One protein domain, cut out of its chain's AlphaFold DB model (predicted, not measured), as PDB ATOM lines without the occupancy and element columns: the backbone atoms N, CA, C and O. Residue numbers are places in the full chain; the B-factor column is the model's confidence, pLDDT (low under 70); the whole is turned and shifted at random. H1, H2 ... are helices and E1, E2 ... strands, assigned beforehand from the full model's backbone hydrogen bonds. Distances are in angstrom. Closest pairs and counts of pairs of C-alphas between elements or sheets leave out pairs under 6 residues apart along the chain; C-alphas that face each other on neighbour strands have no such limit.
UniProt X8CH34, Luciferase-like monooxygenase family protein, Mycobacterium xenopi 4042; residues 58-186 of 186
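What this domain is: This is residues 58 to 186 of the 186 residues of the protein "Luciferase-like monooxygenase family protein" of Mycobacterium xenopi 4042 (UniProt X8CH34). H2 is in the middle of a row of three helices, with H1 side by side with it and H4, the longest helix, crossing it on the other side. H1 packs on a small parallel sheet of E1 and E2, which residues 113 to 114 extend; H3 is away from the other helices, and residues 157 to 186 have no named element. The printed part has 129 residues, with named elements in the order E1 H1 E2 H2 H3 H4; these are mostly helix but hold under half of the residues. It is compact, with a radius of gyration of the C-alphas of 14.6 A and spans of 38 by 34 by 19 A.

How they stand to each other: E1, residues 58 to 60, and E2, residues 82 to 85, are parallel neighbours at 18 degrees; N 60 and O 84 are within hydrogen-bond range at 2.9 A. With H1, residues 67 to 77, they form a strand-helix-strand unit, two parallel neighbour strands with a helix between, whose crossover is right-handed. The closest C-alphas of H1 and E2, those of Ala 67 and Thr 85, are 6.0 A apart. H2, residues 95 to 108, touches H1, the same way at a shallow tilt of 12 degrees; the closest C-alphas, of Ala 72 and Leu 105, are 6.3 A apart. H4, residues 136 to 156, touches H2 with residues 143 to 151 alone, the same way at a steep tilt of 55 degrees; the closest C-alphas, of Pro 95 and Val 147, are 5.2 A apart. H3, residues 122 to 128, touches no helix. Every O i to N i+4 pair is within hydrogen-bond range in H2 and H3, 6 of 7 in H1 and 16 of 17 in H4.

Where its parts are: E1 begins at C-alpha 58, (139.157, 126.923, 187.991). H1 is 15.8 A long, H2 19.9 A and H4 29.8 A, ending at C-alpha 156, (132.739, 148.166, 166.405).

The domain as a whole: The printed part has no cut, and its farthest C-alphas, of Ala 77 and Glu 164, are 40.1 A apart. The link H2 to H3 is long. Residues 173 to 186 have pLDDT under 70.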
ATOM      1  N   LEU A  58     137.789 126.774 187.509       95.00
ATOM      2  CA  LEU A  58     139.157 126.923 187.991       95.00
ATOM      3  C   LEU A  58     139.582 128.388 187.961       95.00
ATOM      4  O   LEU A  58     139.261 129.148 187.046       95.00
ATOM      5  N   LEU A  59     140.368 128.758 188.964       93.88
ATOM      6  CA  LEU A  59     140.969 130.075 189.087       93.88
ATOM      7  C   LEU A  59     142.489 129.938 189.069       93.88
ATOM      8  O   LEU A  59     143.067 129.178 189.845       93.88
ATOM      9  N   PHE A  60     143.135 130.686 188.178       92.38
ATOM     10  CA  PHE A  60     144.586 130.696 188.029       92.38
ATOM     11  C   PHE A  60     145.180 131.991 188.574       92.38
ATOM     12  O   PHE A  60     144.811 133.092 188.158       92.38
ATOM     13  N   THR A  61     146.128 131.857 189.496       89.69
ATOM     14  CA  THR A  61     146.832 132.984 190.111       89.69
ATOM     15  C   THR A  61     148.155 133.254 189.397       89.69
ATOM     16  O   THR A  61     148.856 132.336 188.958       89.69
ATOM     17  N   GLU A  62     148.517 134.529 189.261       88.06
ATOM     18  CA  GLU A  62     149.805 134.923 188.701       88.06
ATOM     19  C   GLU A  62     150.842 135.156 189.810       88.06
ATOM     20  O   GLU A  62     150.994 136.261 190.328       88.06
ATOM     21  N   THR A  63     151.573 134.097 190.168       77.50
ATOM     22  CA  THR A  63     152.592 134.138 191.241       77.50
ATOM     23  C   THR A  63     154.016 133.950 190.700       77.50
ATOM     24  O   THR A  63     154.958 134.627 191.124       77.50
ATOM     25  N   GLY A  64     154.171 133.070 189.703       76.25
ATOM     26  CA  GLY A  64     155.446 132.781 189.025       76.25
ATOM     27  C   GLY A  64     155.318 132.345 187.559       76.25
ATOM     28  O   GLY A  64     156.322 132.130 186.887       76.25
ATOM     29  N   ARG A  65     154.089 132.221 187.050       80.62
ATOM     30  CA  ARG A  65     153.757 131.973 185.642       80.62
ATOM     31  C   ARG A  65     152.564 132.830 185.269       80.62
ATOM     32  O   ARG A  65     151.793 133.202 186.148       80.62
ATOM     33  N   THR A  66     152.410 133.109 183.982       84.25
ATOM     34  CA  THR A  66     151.238 133.832 183.487       84.25
ATOM     35  C   THR A  66     149.976 132.998 183.723       84.25
ATOM     36  O   THR A  66     149.968 131.784 183.511       84.25
ATOM     37  N   ALA A  67     148.899 133.644 184.171       88.50
ATOM     38  CA  ALA A  67     147.634 132.957 184.427       88.50
ATOM     39  C   ALA A  67     146.915 132.546 183.121       88.50
ATOM     40  O   ALA A  67     146.205 131.542 183.092       88.50
ATOM     41  N   TYR A  68     147.162 133.270 182.024       94.12
ATOM     42  CA  TYR A  68     146.522 133.056 180.723       94.12
ATOM     43  C   TYR A  68     146.865 131.714 180.073       94.12
ATOM     44  O   TYR A  68     145.977 131.033 179.573       94.12
ATOM     45  N   LEU A  69     148.137 131.297 180.109       93.56
ATOM     46  CA  LEU A  69     148.552 130.036 179.483       93.56
ATOM     47  C   LEU A  69     147.945 128.824 180.192       93.56
ATOM     48  O   LEU A  69     147.579 127.848 179.543       93.56
ATOM     49  N   ASN A  70     147.789 128.899 181.517       93.06
ATOM     50  CA  ASN A  70     147.089 127.857 182.262       93.06
ATOM     51  C   ASN A  70     145.619 127.777 181.831       93.06
ATOM     52  O   ASN A  70     145.120 126.682 181.586       93.06
ATOM     53  N   ALA A  71     144.949 128.925 181.684       94.75
ATOM     54  CA  ALA A  71     143.570 128.972 181.211       94.75
ATOM     55  C   ALA A  71     143.429 128.408 179.787       94.75
ATOM     56  O   ALA A  71     142.539 127.598 179.552       94.75
ATOM     57  N   ALA A  72     144.339 128.742 178.869       95.19
ATOM     58  CA  ALA A  72     144.326 128.210 177.502       95.19
ATOM     59  C   ALA A  72     144.482 126.680 177.467       95.19
ATOM     60  O   ALA A  72     143.748 125.985 176.769       95.19
ATOM     61  N   VAL A  73     145.415 126.127 178.250       95.44
ATOM     62  CA  VAL A  73     145.598 124.668 178.330       95.44
ATOM     63  C   VAL A  73     144.390 123.995 178.985       95.44
ATOM     64  O   VAL A  73     143.951 122.934 178.537       95.44
ATOM     65  N   ALA A  74     143.837 124.597 180.040       95.38
ATOM     66  CA  ALA A  74     142.667 124.068 180.728       95.38
ATOM     67  C   ALA A  74     141.411 124.087 179.842       95.38
ATOM     68  O   ALA A  74     140.647 123.124 179.887       95.38
ATOM     69  N   SER A  75     141.225 125.121 179.010       95.69
ATOM     70  CA  SER A  75     140.031 125.256 178.164       95.69
ATOM     71  C   SER A  75     139.919 124.131 177.140       95.69
ATOM     72  O   SER A  75     138.835 123.593 176.934       95.69
ATOM     73  N   GLN A  76     141.050 123.716 176.563       95.50
ATOM     74  CA  GLN A  76     141.106 122.601 175.617       95.50
ATOM     75  C   GLN A  76     140.935 121.241 176.304       95.50
ATOM     76  O   GLN A  76     140.398 120.303 175.722       95.50
ATOM     77  N   ALA A  77     141.409 121.111 177.544       96.19
ATOM     78  CA  ALA A  77     141.418 119.838 178.255       96.19
ATOM     79  C   ALA A  77     140.093 119.496 178.952       96.19
ATOM     80  O   ALA A  77     139.817 118.309 179.136       96.19
ATOM     81  N   ALA A  78     139.321 120.504 179.364       94.69
ATOM     82  CA  ALA A  78     138.041 120.352 180.055       94.69
ATOM     83  C   ALA A  78     137.014 121.385 179.542       94.69
ATOM     84  O   ALA A  78     136.740 122.383 180.220       94.69
ATOM     85  N   PRO A  79     136.439 121.174 178.342       93.94
ATOM     86  CA  PRO A  79     135.445 122.079 177.777       93.94
ATOM     87  C   PRO A  79     134.243 122.264 178.709       93.94
ATOM     88  O   PRO A  79     133.755 121.308 179.313       93.94
ATOM     89  N   GLY A  80     133.745 123.495 178.813       91.44
ATOM     90  CA  GLY A  80     132.568 123.832 179.618       91.44
ATOM     91  C   GLY A  80     132.852 124.222 181.071       91.44
ATOM     92  O   GLY A  80     131.924 124.705 181.723       91.44
ATOM     93  N   LEU A  81     134.088 124.064 181.551       94.75
ATOM     94  CA  LEU A  81     134.536 124.569 182.850       94.75
ATOM     95  C   LEU A  81     134.665 126.102 182.818       94.75
ATOM     96  O   LEU A  81     135.156 126.656 181.834       94.75
ATOM     97  N   GLU A  82     134.260 126.789 183.883       95.75
ATOM     98  CA  GLU A  82     134.492 128.231 184.012       95.75
ATOM     99  C   GLU A  82     135.945 128.506 184.385       95.75
ATOM    100  O   GLU A  82     136.454 128.006 185.386       95.75
ATOM    101  N   LEU A  83     136.642 129.307 183.588       96.12
ATOM    102  CA  LEU A  83     138.047 129.614 183.819       96.12
ATOM    103  C   LEU A  83     138.200 131.076 184.195       96.12
ATOM    104  O   LEU A  83     137.625 131.961 183.568       96.12
ATOM    105  N   SER A  84     139.007 131.347 185.209       95.00
ATOM    106  CA  SER A  84     139.226 132.709 185.675       95.00
ATOM    107  C   SER A  84     140.675 132.973 186.044       95.00
ATOM    108  O   SER A  84     141.471 132.062 186.287       95.00
ATOM    109  N   THR A  85     141.024 134.253 186.081       94.31
ATOM    110  CA  THR A  85     142.306 134.722 186.608       94.31
ATOM    111  C   THR A  85     142.077 135.418 187.945       94.31
ATOM    112  O   THR A  85     141.162 136.222 188.075       94.31
ATOM    113  N   GLY A  86     142.887 135.106 188.956       89.88
ATOM    114  CA  GLY A  86     142.747 135.661 190.307       89.88
ATOM    115  C   GLY A  86     144.103 135.886 190.967       89.88
ATOM    116  O   GLY A  86     144.485 135.194 191.895       89.88
ATOM    117  N   VAL A  87     144.925 136.808 190.492       90.62
ATOM    118  CA  VAL A  87     144.659 137.838 189.480       90.62
ATOM    119  C   VAL A  87     145.690 137.744 188.363       90.62
ATOM    120  O   VAL A  87     146.811 137.293 188.601       90.62
ATOM    121  N   ALA A  88     145.348 138.208 187.164       92.31
ATOM    122  CA  ALA A  88     146.338 138.566 186.163       92.31
ATOM    123  C   ALA A  88     146.921 139.951 186.482       92.31
ATOM    124  O   ALA A  88     146.197 140.902 186.793       92.31
ATOM    125  N   VAL A  89     148.244 140.074 186.419       93.25
ATOM    126  CA  VAL A  89     148.935 141.315 186.782       93.25
ATOM    127  C   VAL A  89     148.792 142.362 185.672       93.25
ATOM    128  O   VAL A  89     149.298 142.189 184.567       93.25
ATOM    129  N   ALA A  90     148.112 143.467 185.972       93.00
ATOM    130  CA  ALA A  90     147.716 144.478 184.994       93.00
ATOM    131  C   ALA A  90     148.878 145.388 184.561       93.00
ATOM    132  O   ALA A  90     149.171 145.513 183.378       93.00
ATOM    133  N   PHE A  91     149.585 145.999 185.516       93.31
ATOM    134  CA  PHE A  91     150.564 147.062 185.239       93.31
ATOM    135  C   PHE A  91     151.760 146.721 184.335       93.31
ATOM    136  O   PHE A  91     152.225 147.638 183.662       93.31
ATOM    137  N   PRO A  92     152.281 145.479 184.275       91.56
ATOM    138  CA  PRO A  92     153.360 145.137 183.357       91.56
ATOM    139  C   PRO A  92     152.895 144.901 181.916       91.56
ATOM    140  O   PRO A  92     153.728 144.602 181.064       91.56
ATOM    141  N   ARG A  93     151.592 144.988 181.626       92.62
ATOM    142  CA  ARG A  93     151.027 144.700 180.302       92.62
ATOM    143  C   ARG A  93     150.245 145.887 179.781       92.62
ATOM    144  O   ARG A  93     149.510 146.510 180.536       92.62
ATOM    145  N   SER A  94     150.315 146.130 178.477       95.50
ATOM    146  CA  SER A  94     149.365 147.029 177.817       95.50
ATOM    147  C   SER A  94     147.921 146.534 178.036       95.50
ATOM    148  O   SER A  94     147.691 145.322 177.926       95.50
ATOM    149  N   PRO A  95     146.946 147.427 178.314       96.62
ATOM    150  CA  PRO A  95     145.530 147.065 178.368       96.62
ATOM    151  C   PRO A  95     145.056 146.354 177.098       96.62
ATOM    152  O   PRO A  95     144.304 145.388 177.195       96.62
ATOM    153  N   PHE A  96     145.553 146.769 175.927       96.00
ATOM    154  CA  PHE A  96     145.197 146.163 174.645       96.00
ATOM    155  C   PHE A  96     145.643 144.699 174.569       96.00
ATOM    156  O   PHE A  96     144.840 143.835 174.242       96.00
ATOM    157  N   VAL A  97     146.887 144.393 174.965       95.62
ATOM    158  CA  VAL A  97     147.408 143.011 174.985       95.62
ATOM    159  C   VAL A  97     146.581 142.134 175.924       95.62
ATOM    160  O   VAL A  97     146.171 141.038 175.553       95.62
ATOM    161  N   THR A  98     146.287 142.631 177.127       96.12
ATOM    162  CA  THR A  98     145.426 141.925 178.083       96.12
ATOM    163  C   THR A  98     144.021 141.695 177.525       96.12
ATOM    164  O   THR A  98     143.469 140.606 177.700       96.12
ATOM    165  N   ALA A  99     143.446 142.688 176.844       95.69
ATOM    166  CA  ALA A  99     142.140 142.574 176.213       95.69
ATOM    167  C   ALA A  99     142.153 141.525 175.092       95.69
ATOM    168  O   ALA A  99     141.294 140.649 175.091       95.69
ATOM    169  N   THR A 100     143.136 141.548 174.190       94.56
ATOM    170  CA  THR A 100     143.271 140.558 173.110       94.56
ATOM    171  C   THR A 100     143.369 139.139 173.666       94.56
ATOM    172  O   THR A 100     142.584 138.280 173.280       94.56
ATOM    173  N   THR A 101     144.239 138.899 174.652       95.25
ATOM    174  CA  THR A 101     144.370 137.566 175.265       95.25
ATOM    175  C   THR A 101     143.082 137.114 175.959       95.25
ATOM    176  O   THR A 101     142.704 135.949 175.878       95.25
ATOM    177  N   ALA A 102     142.384 138.017 176.653       95.44
ATOM    178  CA  ALA A 102     141.109 137.684 177.284       95.44
ATOM    179  C   ALA A 102     140.006 137.388 176.258       95.44
ATOM    180  O   ALA A 102     139.151 136.544 176.519       95.44
ATOM    181  N   TRP A 103     140.037 138.058 175.104       93.88
ATOM    182  CA  TRP A 103     139.127 137.814 173.989       93.88
ATOM    183  C   TRP A 103     139.348 136.424 173.383       93.88
ATOM    184  O   TRP A 103     138.406 135.648 173.276       93.88
ATOM    185  N   GLU A 104     140.598 136.055 173.107       93.62
ATOM    186  CA  GLU A 104     140.963 134.718 172.613       93.62
ATOM    187  C   GLU A 104     140.588 133.606 173.610       93.62
ATOM    188  O   GLU A 104     140.111 132.540 173.225       93.62
ATOM    189  N   LEU A 105     140.752 133.847 174.914       94.62
ATOM    190  CA  LEU A 105     140.346 132.888 175.947       94.62
ATOM    191  C   LEU A 105     138.827 132.773 176.079       94.62
ATOM    192  O   LEU A 105     138.320 131.677 176.330       94.62
ATOM    193  N   ALA A 106     138.091 133.872 175.913       94.25
ATOM    194  CA  ALA A 106     136.636 133.826 175.845       94.25
ATOM    195  C   ALA A 106     136.178 133.006 174.630       94.25
ATOM    196  O   ALA A 106     135.277 132.183 174.770       94.25
ATOM    197  N   GLU A 107     136.847 133.124 173.484       92.44
ATOM    198  CA  GLU A 107     136.554 132.306 172.304       92.44
ATOM    199  C   GLU A 107     136.827 130.826 172.596       92.44
ATOM    200  O   GLU A 107     135.940 129.981 172.461       92.44
ATOM    201  N   ALA A 108     138.019 130.520 173.113       92.88
ATOM    202  CA  ALA A 108     138.456 129.160 173.420       92.88
ATOM    203  C   ALA A 108     137.630 128.461 174.515       92.88
ATOM    204  O   ALA A 108     137.710 127.241 174.655       92.88
ATOM    205  N   THR A 109     136.872 129.211 175.317       93.81
ATOM    206  CA  THR A 109     136.008 128.688 176.393       93.81
ATOM    207  C   THR A 109     134.518 128.766 176.061       93.81
ATOM    208  O   THR A 109     133.693 128.386 176.894       93.81
ATOM    209  N   GLY A 110     134.143 129.273 174.882       91.56
ATOM    210  CA  GLY A 110     132.739 129.525 174.541       91.56
ATOM    211  C   GLY A 110     132.077 130.563 175.455       91.56
ATOM    212  O   GLY A 110     130.904 130.430 175.796       91.56
ATOM    213  N   GLY A 111     132.831 131.571 175.895       92.50
ATOM    214  CA  GLY A 111     132.385 132.662 176.765       92.50
ATOM    215  C   GLY A 111     132.534 132.401 178.261       92.50
ATOM    216  O   GLY A 111     132.234 133.285 179.058       92.50
ATOM    217  N   LYS A 112     133.039 131.234 178.668       93.62
ATOM    218  CA  LYS A 112     133.201 130.858 180.082       93.62
ATOM    219  C   LYS A 112     134.531 131.310 180.698       93.62
ATOM    220  O   LYS A 112     135.038 130.669 181.618       93.62
ATOM    221  N   PHE A 113     135.105 132.401 180.195       96.00
ATOM    222  CA  PHE A 113     136.327 132.991 180.734       96.00
ATOM    223  C   PHE A 113     136.043 134.305 181.469       96.00
ATOM    224  O   PHE A 113     135.382 135.197 180.934       96.00
ATOM    225  N   ARG A 114     136.605 134.442 182.676       95.19
ATOM    226  CA  ARG A 114     136.535 135.651 183.507       95.19
ATOM    227  C   ARG A 114     137.922 136.251 183.727       95.19
ATOM    228  O   ARG A 114     138.837 135.606 184.250       95.19
ATOM    229  N   LEU A 115     138.083 137.517 183.365       96.12
ATOM    230  CA  LEU A 115     139.342 138.242 183.529       96.12
ATOM    231  C   LEU A 115     139.372 138.966 184.884       96.12
ATOM    232  O   LEU A 115     138.813 140.052 185.015       96.12
ATOM    233  N   GLY A 116     140.073 138.410 185.872       95.56
ATOM    234  CA  GLY A 116     140.378 139.106 187.119       95.56
ATOM    235  C   GLY A 116     141.732 139.805 187.040       95.56
ATOM    236  O   GLY A 116     142.753 139.203 186.707       95.56
ATOM    237  N   LEU A 117     141.748 141.095 187.366       95.38
ATOM    238  CA  LEU A 117     142.922 141.960 187.262       95.38
ATOM    239  C   LEU A 117     143.409 142.399 188.638       95.38
ATOM    240  O   LEU A 117     142.620 142.645 189.547       95.38
ATOM    241  N   GLY A 118     144.722 142.563 188.769       92.69
ATOM    242  CA  GLY A 118     145.324 143.137 189.965       92.69
ATOM    243  C   GLY A 118     146.644 143.835 189.681       92.69
ATOM    244  O   GLY A 118     147.272 143.650 188.643       92.69
ATOM    245  N   THR A 119     147.067 144.678 190.613       91.06
ATOM    246  CA  THR A 119     148.174 145.626 190.410       91.06
ATOM    247  C   THR A 119     149.562 145.034 190.646       91.06
ATOM    248  O   THR A 119     150.531 145.546 190.094       91.06
ATOM    249  N   GLN A 120     149.653 143.960 191.441       90.62
ATOM    250  CA  GLN A 120     150.866 143.534 192.158       90.62
ATOM    251  C   GLN A 120     151.417 144.579 193.137       90.62
ATOM    252  O   GLN A 120     151.107 145.769 193.094       90.62
ATOM    253  N   VAL A 121     152.262 144.112 194.060       91.50
ATOM    254  CA  VAL A 121     152.948 144.996 195.008       91.50
ATOM    255  C   VAL A 121     154.087 145.755 194.326       91.50
ATOM    256  O   VAL A 121     154.754 145.238 193.424       91.50
ATOM    257  N   ARG A 122     154.350 146.978 194.805       92.19
ATOM    258  CA  ARG A 122     155.336 147.920 194.244       92.19
ATOM    259  C   ARG A 122     156.688 147.285 193.932       92.19
ATOM    260  O   ARG A 122     157.247 147.538 192.869       92.19
ATOM    261  N   THR A 123     157.197 146.444 194.831       93.31
ATOM    262  CA  THR A 123     158.488 145.766 194.654       93.31
ATOM    263  C   THR A 123     158.527 144.936 193.374       93.31
ATOM    264  O   THR A 123     159.505 145.020 192.636       93.31
ATOM    265  N   HIS A 124     157.470 144.178 193.067       91.81
ATOM    266  CA  HIS A 124     157.410 143.400 191.832       91.81
ATOM    267  C   HIS A 124     157.237 144.305 190.614       91.81
ATOM    268  O   HIS A 124     157.974 144.153 189.645       91.81
ATOM    269  N   VAL A 125     156.336 145.286 190.674       90.75
ATOM    270  CA  VAL A 125     156.100 146.207 189.549       90.75
ATOM    271  C   VAL A 125     157.390 146.915 189.124       90.75
ATOM    272  O   VAL A 125     157.761 146.852 187.955       90.75
ATOM    273  N   VAL A 126     158.127 147.493 190.078       93.81
ATOM    274  CA  VAL A 126     159.349 148.252 189.775       93.81
ATOM    275  C   VAL A 126     160.543 147.340 189.506       93.81
ATOM    276  O   VAL A 126     161.244 147.533 188.520       93.81
ATOM    277  N   ARG A 127     160.814 146.349 190.367       94.38
ATOM    278  CA  ARG A 127     162.074 145.582 190.290       94.38
ATOM    279  C   ARG A 127     161.994 144.327 189.432       94.38
ATOM    280  O   ARG A 127     163.001 143.948 188.851       94.38
ATOM    281  N   ARG A 128     160.837 143.653 189.383       91.12
ATOM    282  CA  ARG A 128     160.655 142.435 188.571       91.12
ATOM    283  C   ARG A 128     160.229 142.783 187.151       91.12
ATOM    284  O   ARG A 128     160.732 142.172 186.219       91.12
ATOM    285  N   TYR A 129     159.306 143.730 186.999       90.50
ATOM    286  CA  TYR A 129     158.737 144.070 185.696       90.50
ATOM    287  C   TYR A 129     159.287 145.365 185.087       90.50
ATOM    288  O   TYR A 129     159.009 145.637 183.926       90.50
ATOM    289  N   GLY A 130     160.066 146.153 185.835       92.25
ATOM    290  CA  GLY A 130     160.716 147.356 185.307       92.25
ATOM    291  C   GLY A 130     159.759 148.502 184.976       92.25
ATOM    292  O   GLY A 130     160.123 149.393 184.217       92.25
ATOM    293  N   VAL A 131     158.538 148.492 185.518       92.12
ATOM    294  CA  VAL A 131     157.511 149.497 185.208       92.12
ATOM    295  C   VAL A 131     157.434 150.538 186.325       92.12
ATOM    296  O   VAL A 131     157.500 150.172 187.505       92.12
ATOM    297  N   PRO A 132     157.245 151.833 186.004       89.94
ATOM    298  CA  PRO A 132     156.976 152.847 187.012       89.94
ATOM    299  C   PRO A 132     155.765 152.471 187.874       89.94
ATOM    300  O   PRO A 132     154.742 151.991 187.375       89.94
ATOM    301  N   PHE A 133     155.879 152.695 189.181       88.38
ATOM    302  CA  PHE A 133     154.777 152.513 190.119       88.38
ATOM    303  C   PHE A 133     154.243 153.874 190.551       88.38
ATOM    304  O   PHE A 133     154.983 154.671 191.122       88.38
ATOM    305  N   ASP A 134     152.956 154.089 190.307       88.62
ATOM    306  CA  ASP A 134     152.191 155.286 190.667       88.62
ATOM    307  C   ASP A 134     150.927 154.848 191.441       88.62
ATOM    308  O   ASP A 134     150.837 153.694 191.870       88.62
ATOM    309  N   ARG A 135     149.949 155.738 191.623       92.25
ATOM    310  CA  ARG A 135     148.661 155.550 192.302       92.25
ATOM    311  C   ARG A 135     147.931 154.293 191.794       92.25
ATOM    312  O   ARG A 135     147.297 154.330 190.736       92.25
ATOM    313  N   PRO A 136     147.956 153.176 192.548       91.50
ATOM    314  CA  PRO A 136     147.530 151.882 192.022       91.50
ATOM    315  C   PRO A 136     146.013 151.787 191.821       91.50
ATOM    316  O   PRO A 136     145.569 151.154 190.872       91.50
ATOM    317  N   GLY A 137     145.213 152.430 192.677       94.12
ATOM    318  CA  GLY A 137     143.751 152.448 192.545       94.12
ATOM    319  C   GLY A 137     143.286 153.178 191.277       94.12
ATOM    320  O   GLY A 137     142.679 152.542 190.414       94.12
ATOM    321  N   PRO A 138     143.612 154.478 191.118       96.00
ATOM    322  CA  PRO A 138     143.294 155.242 189.910       96.00
ATOM    323  C   PRO A 138     143.818 154.590 188.628       96.00
ATOM    324  O   PRO A 138     143.059 154.418 187.677       96.00
ATOM    325  N   ARG A 139     145.072 154.117 188.631       95.44
ATOM    326  CA  ARG A 139     145.659 153.449 187.466       95.44
ATOM    327  C   ARG A 139     144.963 152.137 187.119       95.44
ATOM    328  O   ARG A 139     144.798 151.845 185.940       95.44
ATOM    329  N   LEU A 140     144.557 151.336 188.108       96.31
ATOM    330  CA  LEU A 140     143.806 150.104 187.844       96.31
ATOM    331  C   LEU A 140     142.404 150.412 187.314       96.31
ATOM    332  O   LEU A 140     141.939 149.725 186.409       96.31
ATOM    333  N   ARG A 141     141.739 151.449 187.839       96.88
ATOM    334  CA  ARG A 141     140.445 151.897 187.314       96.88
ATOM    335  C   ARG A 141     140.566 152.274 185.840       96.88
ATOM    336  O   ARG A 141     139.778 151.784 185.038       96.88
ATOM    337  N   ASP A 142     141.550 153.097 185.495       97.38
ATOM    338  CA  ASP A 142     141.788 153.499 184.109       97.38
ATOM    339  C   ASP A 142     142.160 152.304 183.217       97.38
ATOM    340  O   ASP A 142     141.615 152.137 182.132       97.38
ATOM    341  N   TYR A 143     142.974 151.374 183.727       97.62
ATOM    342  CA  TYR A 143     143.288 150.119 183.041       97.62
ATOM    343  C   TYR A 143     142.037 149.312 182.679       97.62
ATOM    344  O   TYR A 143     141.905 148.815 181.563       97.62
ATOM    345  N   VAL A 144     141.110 149.155 183.628       97.44
ATOM    346  CA  VAL A 144     139.860 148.412 183.413       97.44
ATOM    347  C   VAL A 144     138.988 149.112 182.372       97.44
ATOM    348  O   VAL A 144     138.357 148.434 181.562       97.44
ATOM    349  N   LEU A 145     138.943 150.447 182.380       98.06
ATOM    350  CA  LEU A 145     138.221 151.221 181.369       98.06
ATOM    351  C   LEU A 145     138.848 151.041 179.982       98.06
ATOM    352  O   LEU A 145     138.121 150.701 179.053       98.06
ATOM    353  N   ALA A 146     140.175 151.115 179.878       98.00
ATOM    354  CA  ALA A 146     140.908 150.862 178.641       98.00
ATOM    355  C   ALA A 146     140.644 149.446 178.094       98.00
ATOM    356  O   ALA A 146     140.313 149.282 176.923       98.00
ATOM    357  N   VAL A 147     140.688 148.409 178.944       97.56
ATOM    358  CA  VAL A 147     140.348 147.026 178.544       97.56
ATOM    359  C   VAL A 147     138.908 146.931 178.029       97.56
ATOM    360  O   VAL A 147     138.649 146.289 177.009       97.56
ATOM    361  N   LYS A 148     137.951 147.574 178.709       96.38
ATOM    362  CA  LYS A 148     136.547 147.605 178.270       96.38
ATOM    363  C   LYS A 148     136.377 148.342 176.939       96.38
ATOM    364  O   LYS A 148     135.580 147.887 176.119       96.38
ATOM    365  N   ALA A 149     137.120 149.425 176.717       96.62
ATOM    366  CA  ALA A 149     137.143 150.144 175.449       96.62
ATOM    367  C   ALA A 149     137.692 149.259 174.323       96.62
ATOM    368  O   ALA A 149     137.063 149.163 173.273       96.62
ATOM    369  N   CYS A 150     138.764 148.495 174.566       95.81
ATOM    370  CA  CYS A 150     139.251 147.497 173.610       95.81
ATOM    371  C   CYS A 150     138.180 146.444 173.275       95.81
ATOM    372  O   CYS A 150     137.943 146.165 172.105       95.81
ATOM    373  N   PHE A 151     137.455 145.909 174.264       93.81
ATOM    374  CA  PHE A 151     136.345 144.975 174.005       93.81
ATOM    375  C   PHE A 151     135.184 145.590 173.208       93.81
ATOM    376  O   PHE A 151     134.457 144.877 172.508       93.81
ATOM    377  N   ALA A 152     134.939 146.894 173.340       93.19
ATOM    378  CA  ALA A 152     133.998 147.599 172.475       93.19
ATOM    379  C   ALA A 152     134.564 147.699 171.050       93.19
ATOM    380  O   ALA A 152     133.904 147.257 170.110       93.19
ATOM    381  N   ALA A 153     135.815 148.143 170.923       93.38
ATOM    382  CA  ALA A 153     136.520 148.312 169.658       93.38
ATOM    383  C   ALA A 153     136.629 147.021 168.840       93.38
ATOM    384  O   ALA A 153     136.456 147.054 167.628       93.38
ATOM    385  N   PHE A 154     136.828 145.865 169.478       91.31
ATOM    386  CA  PHE A 154     136.873 144.567 168.788       91.31
ATOM    387  C   PHE A 154     135.561 144.203 168.083       91.31
ATOM    388  O   PHE A 154     135.557 143.339 167.212       91.31
ATOM    389  N   ARG A 155     134.443 144.840 168.450       88.12
ATOM    390  CA  ARG A 155     133.129 144.627 167.825       88.12
ATOM    391  C   ARG A 155     132.754 145.740 166.860       88.12
ATOM    392  O   ARG A 155     132.077 145.475 165.874       88.12
ATOM    393  N   THR A 156     133.140 146.975 167.169       90.56
ATOM    394  CA  THR A 156     132.739 148.166 166.405       90.56
ATOM    395  C   THR A 156     133.769 148.591 165.364       90.56
ATOM    396  O   THR A 156     133.419 149.312 164.440       90.56
ATOM    397  N   GLY A 157     135.027 148.160 165.504       90.12
ATOM    398  CA  GLY A 157     136.146 148.615 164.679       90.12
ATOM    399  C   GLY A 157     136.695 149.992 165.067       90.12
ATOM    400  O   GLY A 157     137.564 150.499 164.366       90.12
ATOM    401  N   THR A 158     136.232 150.584 166.172       92.06
ATOM    402  CA  THR A 158     136.645 151.924 166.622       92.06
ATOM    403  C   THR A 158     137.163 151.866 168.050       92.06
ATOM    404  O   THR A 158     136.430 151.448 168.950       92.06
ATOM    405  N   LEU A 159     138.406 152.301 168.260       95.00
ATOM    406  CA  LEU A 159     139.018 152.447 169.579       95.00
ATOM    407  C   LEU A 159     139.197 153.932 169.886       95.00
ATOM    408  O   LEU A 159     139.798 154.643 169.094       95.00
ATOM    409  N   ASP A 160     138.651 154.365 171.017       94.94
ATOM    410  CA  ASP A 160     138.685 155.751 171.480       94.94
ATOM    411  C   ASP A 160     138.650 155.741 173.018       94.94
ATOM    412  O   ASP A 160     137.589 155.627 173.640       94.94
ATOM    413  N   HIS A 161     139.828 155.698 173.643       97.75
ATOM    414  CA  HIS A 161     139.995 155.727 175.096       97.75
ATOM    415  C   HIS A 161     141.094 156.709 175.479       97.75
ATOM    416  O   HIS A 161     142.274 156.438 175.280       97.75
ATOM    417  N   HIS A 162     140.693 157.793 176.133       97.62
ATOM    418  CA  HIS A 162     141.587 158.824 176.646       97.62
ATOM    419  C   HIS A 162     141.506 158.861 178.176       97.62
ATOM    420  O   HIS A 162     140.630 159.497 178.770       97.62
ATOM    421  N   GLY A 163     142.393 158.105 178.816       95.81
ATOM    422  CA  GLY A 163     142.520 157.992 180.263       95.81
ATOM    423  C   GLY A 163     143.675 158.809 180.838       95.81
ATOM    424  O   GLY A 163     144.515 159.342 180.123       95.81
ATOM    425  N   GLU A 164     143.749 158.874 182.168       95.31
ATOM    426  CA  GLU A 164     144.856 159.542 182.872       95.31
ATOM    427  C   GLU A 164     146.197 158.804 182.687       95.31
ATOM    428  O   GLU A 164     147.259 159.421 182.713       95.31
ATOM    429  N   PHE A 165     146.157 157.481 182.519       94.94
ATOM    430  CA  PHE A 165     147.329 156.609 182.424       94.94
ATOM    431  C   PHE A 165     147.446 155.899 181.077       94.94
ATOM    432  O   PHE A 165     148.550 155.486 180.716       94.94
ATOM    433  N   TYR A 166     146.332 155.697 180.371       96.12
ATOM    434  CA  TYR A 166     146.301 155.001 179.089       96.12
ATOM    435  C   TYR A 166     145.568 155.831 178.048       96.12
ATOM    436  O   TYR A 166     144.422 156.213 178.255       96.12
ATOM    437  N   ASP A 167     146.233 156.029 176.918       97.12
ATOM    438  CA  ASP A 167     145.703 156.707 175.746       97.12
ATOM    439  C   ASP A 167     145.754 155.723 174.571       97.12
ATOM    440  O   ASP A 167     146.835 155.243 174.215       97.12
ATOM    441  N   LEU A 168     144.587 155.309 174.076       96.94
ATOM    442  CA  LEU A 168     144.423 154.289 173.042       96.94
ATOM    443  C   LEU A 168     143.364 154.756 172.036       96.94
ATOM    444  O   LEU A 168     142.177 154.771 172.350       96.94
ATOM    445  N   ASP A 169     143.783 155.055 170.812       95.81
ATOM    446  CA  ASP A 169     142.953 155.680 169.769       95.81
ATOM    447  C   ASP A 169     143.004 154.941 168.416       95.81
ATOM    448  O   ASP A 169     142.398 155.357 167.429       95.81
ATOM    449  N   PHE A 170     143.737 153.826 168.351       93.06
ATOM    450  CA  PHE A 170     143.982 153.112 167.105       93.06
ATOM    451  C   PHE A 170     143.700 151.615 167.215       93.06
ATOM    452  O   PHE A 170     144.228 150.909 168.078       93.06
ATOM    453  N   ILE A 171     142.914 151.102 166.268       90.31
ATOM    454  CA  ILE A 171     142.720 149.672 166.040       90.31
ATOM    455  C   ILE A 171     142.696 149.389 164.539       90.31
ATOM    456  O   ILE A 171     142.113 150.131 163.752       90.31
ATOM    457  N   THR A 172     143.324 148.291 164.125       86.12
ATOM    458  CA  THR A 172     143.201 147.812 162.747       86.12
ATOM    459  C   THR A 172     141.869 147.066 162.582       86.12
ATOM    460  O   THR A 172     141.635 146.126 163.347       86.12
ATOM    461  N   PRO A 173     141.033 147.396 161.577       63.44
ATOM    462  CA  PRO A 173     139.707 146.788 161.377       63.44
ATOM    463  C   PRO A 173     139.686 145.251 161.287       63.44
ATOM    464  O   PRO A 173     138.656 144.633 161.528       63.44
ATOM    465  N   SER A 174     140.821 144.633 160.957       59.75
ATOM    466  CA  SER A 174     141.019 143.183 160.821       59.75
ATOM    467  C   SER A 174     141.947 142.567 161.886       59.75
ATOM    468  O   SER A 174     142.205 141.368 161.843       59.75
ATOM    469  N   GLY A 175     142.479 143.361 162.827       51.84
ATOM    470  CA  GLY A 175     143.568 142.951 163.733       51.84
ATOM    471  C   GLY A 175     143.145 142.215 165.010       51.84
ATOM    472  O   GLY A 175     143.963 141.532 165.618       51.84
ATOM    473  N   ALA A 176     141.882 142.318 165.417       52.22
ATOM    474  CA  ALA A 176     141.296 141.475 166.455       52.22
ATOM    475  C   ALA A 176     140.308 140.546 165.756       52.22
ATOM    476  O   ALA A 176     139.556 141.032 164.918       52.22
ATOM    477  N   GLY A 177     140.304 139.246 166.058       51.88
ATOM    478  CA  GLY A 177     139.346 138.271 165.525       51.88
ATOM    479  C   GLY A 177     137.897 138.648 165.857       51.88
ATOM    480  O   GLY A 177     137.271 138.077 166.746       51.88
ATOM    481  N   ALA A 178     137.357 139.638 165.146       51.22
ATOM    482  CA  ALA A 178     136.087 140.317 165.388       51.22
ATOM    483  C   ALA A 178     134.875 139.443 165.036       51.22
ATOM    484  O   ALA A 178     133.734 139.904 164.988       51.22
ATOM    485  N   HIS A 179     135.094 138.161 164.770       52.59
ATOM    486  CA  HIS A 179     134.076 137.268 164.261       52.59
ATOM    487  C   HIS A 179     133.760 136.220 165.333       52.59
ATOM    488  O   HIS A 179     134.450 135.221 165.462       52.59
ATOM    489  N   ARG A 180     132.658 136.461 166.066       54.94
ATOM    490  CA  ARG A 180     131.896 135.506 166.909       54.94
ATOM    491  C   ARG A 180     132.314 135.242 168.366       54.94
ATOM    492  O   ARG A 180     131.685 134.386 168.983       54.94
ATOM    493  N   CYS A 181     133.243 135.978 168.979       58.03
ATOM    494  CA  CYS A 181     133.521 135.763 170.407       58.03
ATOM    495  C   CYS A 181     132.512 136.488 171.340       58.03
ATOM    496  O   CYS A 181     132.336 137.705 171.218       58.03
ATOM    497  N   PRO A 182     131.860 135.793 172.298       62.59
ATOM    498  CA  PRO A 182     131.065 136.427 173.355       62.59
ATOM    499  C   PRO A 182     131.948 137.207 174.348       62.59
ATOM    500  O   PRO A 182     133.122 136.895 174.541       62.59
ATOM    501  N   ARG A 183     131.387 138.244 174.989       61.72
ATOM    502  CA  ARG A 183     132.115 139.105 175.941       61.72
ATOM    503  C   ARG A 183     132.570 138.283 177.161       61.72
ATOM    504  O   ARG A 183     131.700 137.687 177.792       61.72
ATOM    505  N   PRO A 184     133.854 138.322 177.568       60.72
ATOM    506  CA  PRO A 184     134.258 137.772 178.860       60.72
ATOM    507  C   PRO A 184     133.551 138.524 179.994       60.72
ATOM    508  O   PRO A 184     133.497 139.761 180.003       60.72
ATOM    509  N   GLU A 185     132.983 137.792 180.949       55.78
ATOM    510  CA  GLU A 185     132.361 138.415 182.112       55.78
ATOM    511  C   GLU A 185     133.432 139.014 183.032       55.78
ATOM    512  O   GLU A 185     134.432 138.371 183.361       55.78
ATOM    513  N   SER A 186     133.217 140.276 183.412       46.41
ATOM    514  CA  SER A 186     134.019 141.015 184.395       46.41
ATOM    515  C   SER A 186     133.619 140.621 185.806       46.41
ATOM    516  O   SER A 186     132.406 140.761 186.085       46.41
TER     517      SER A 186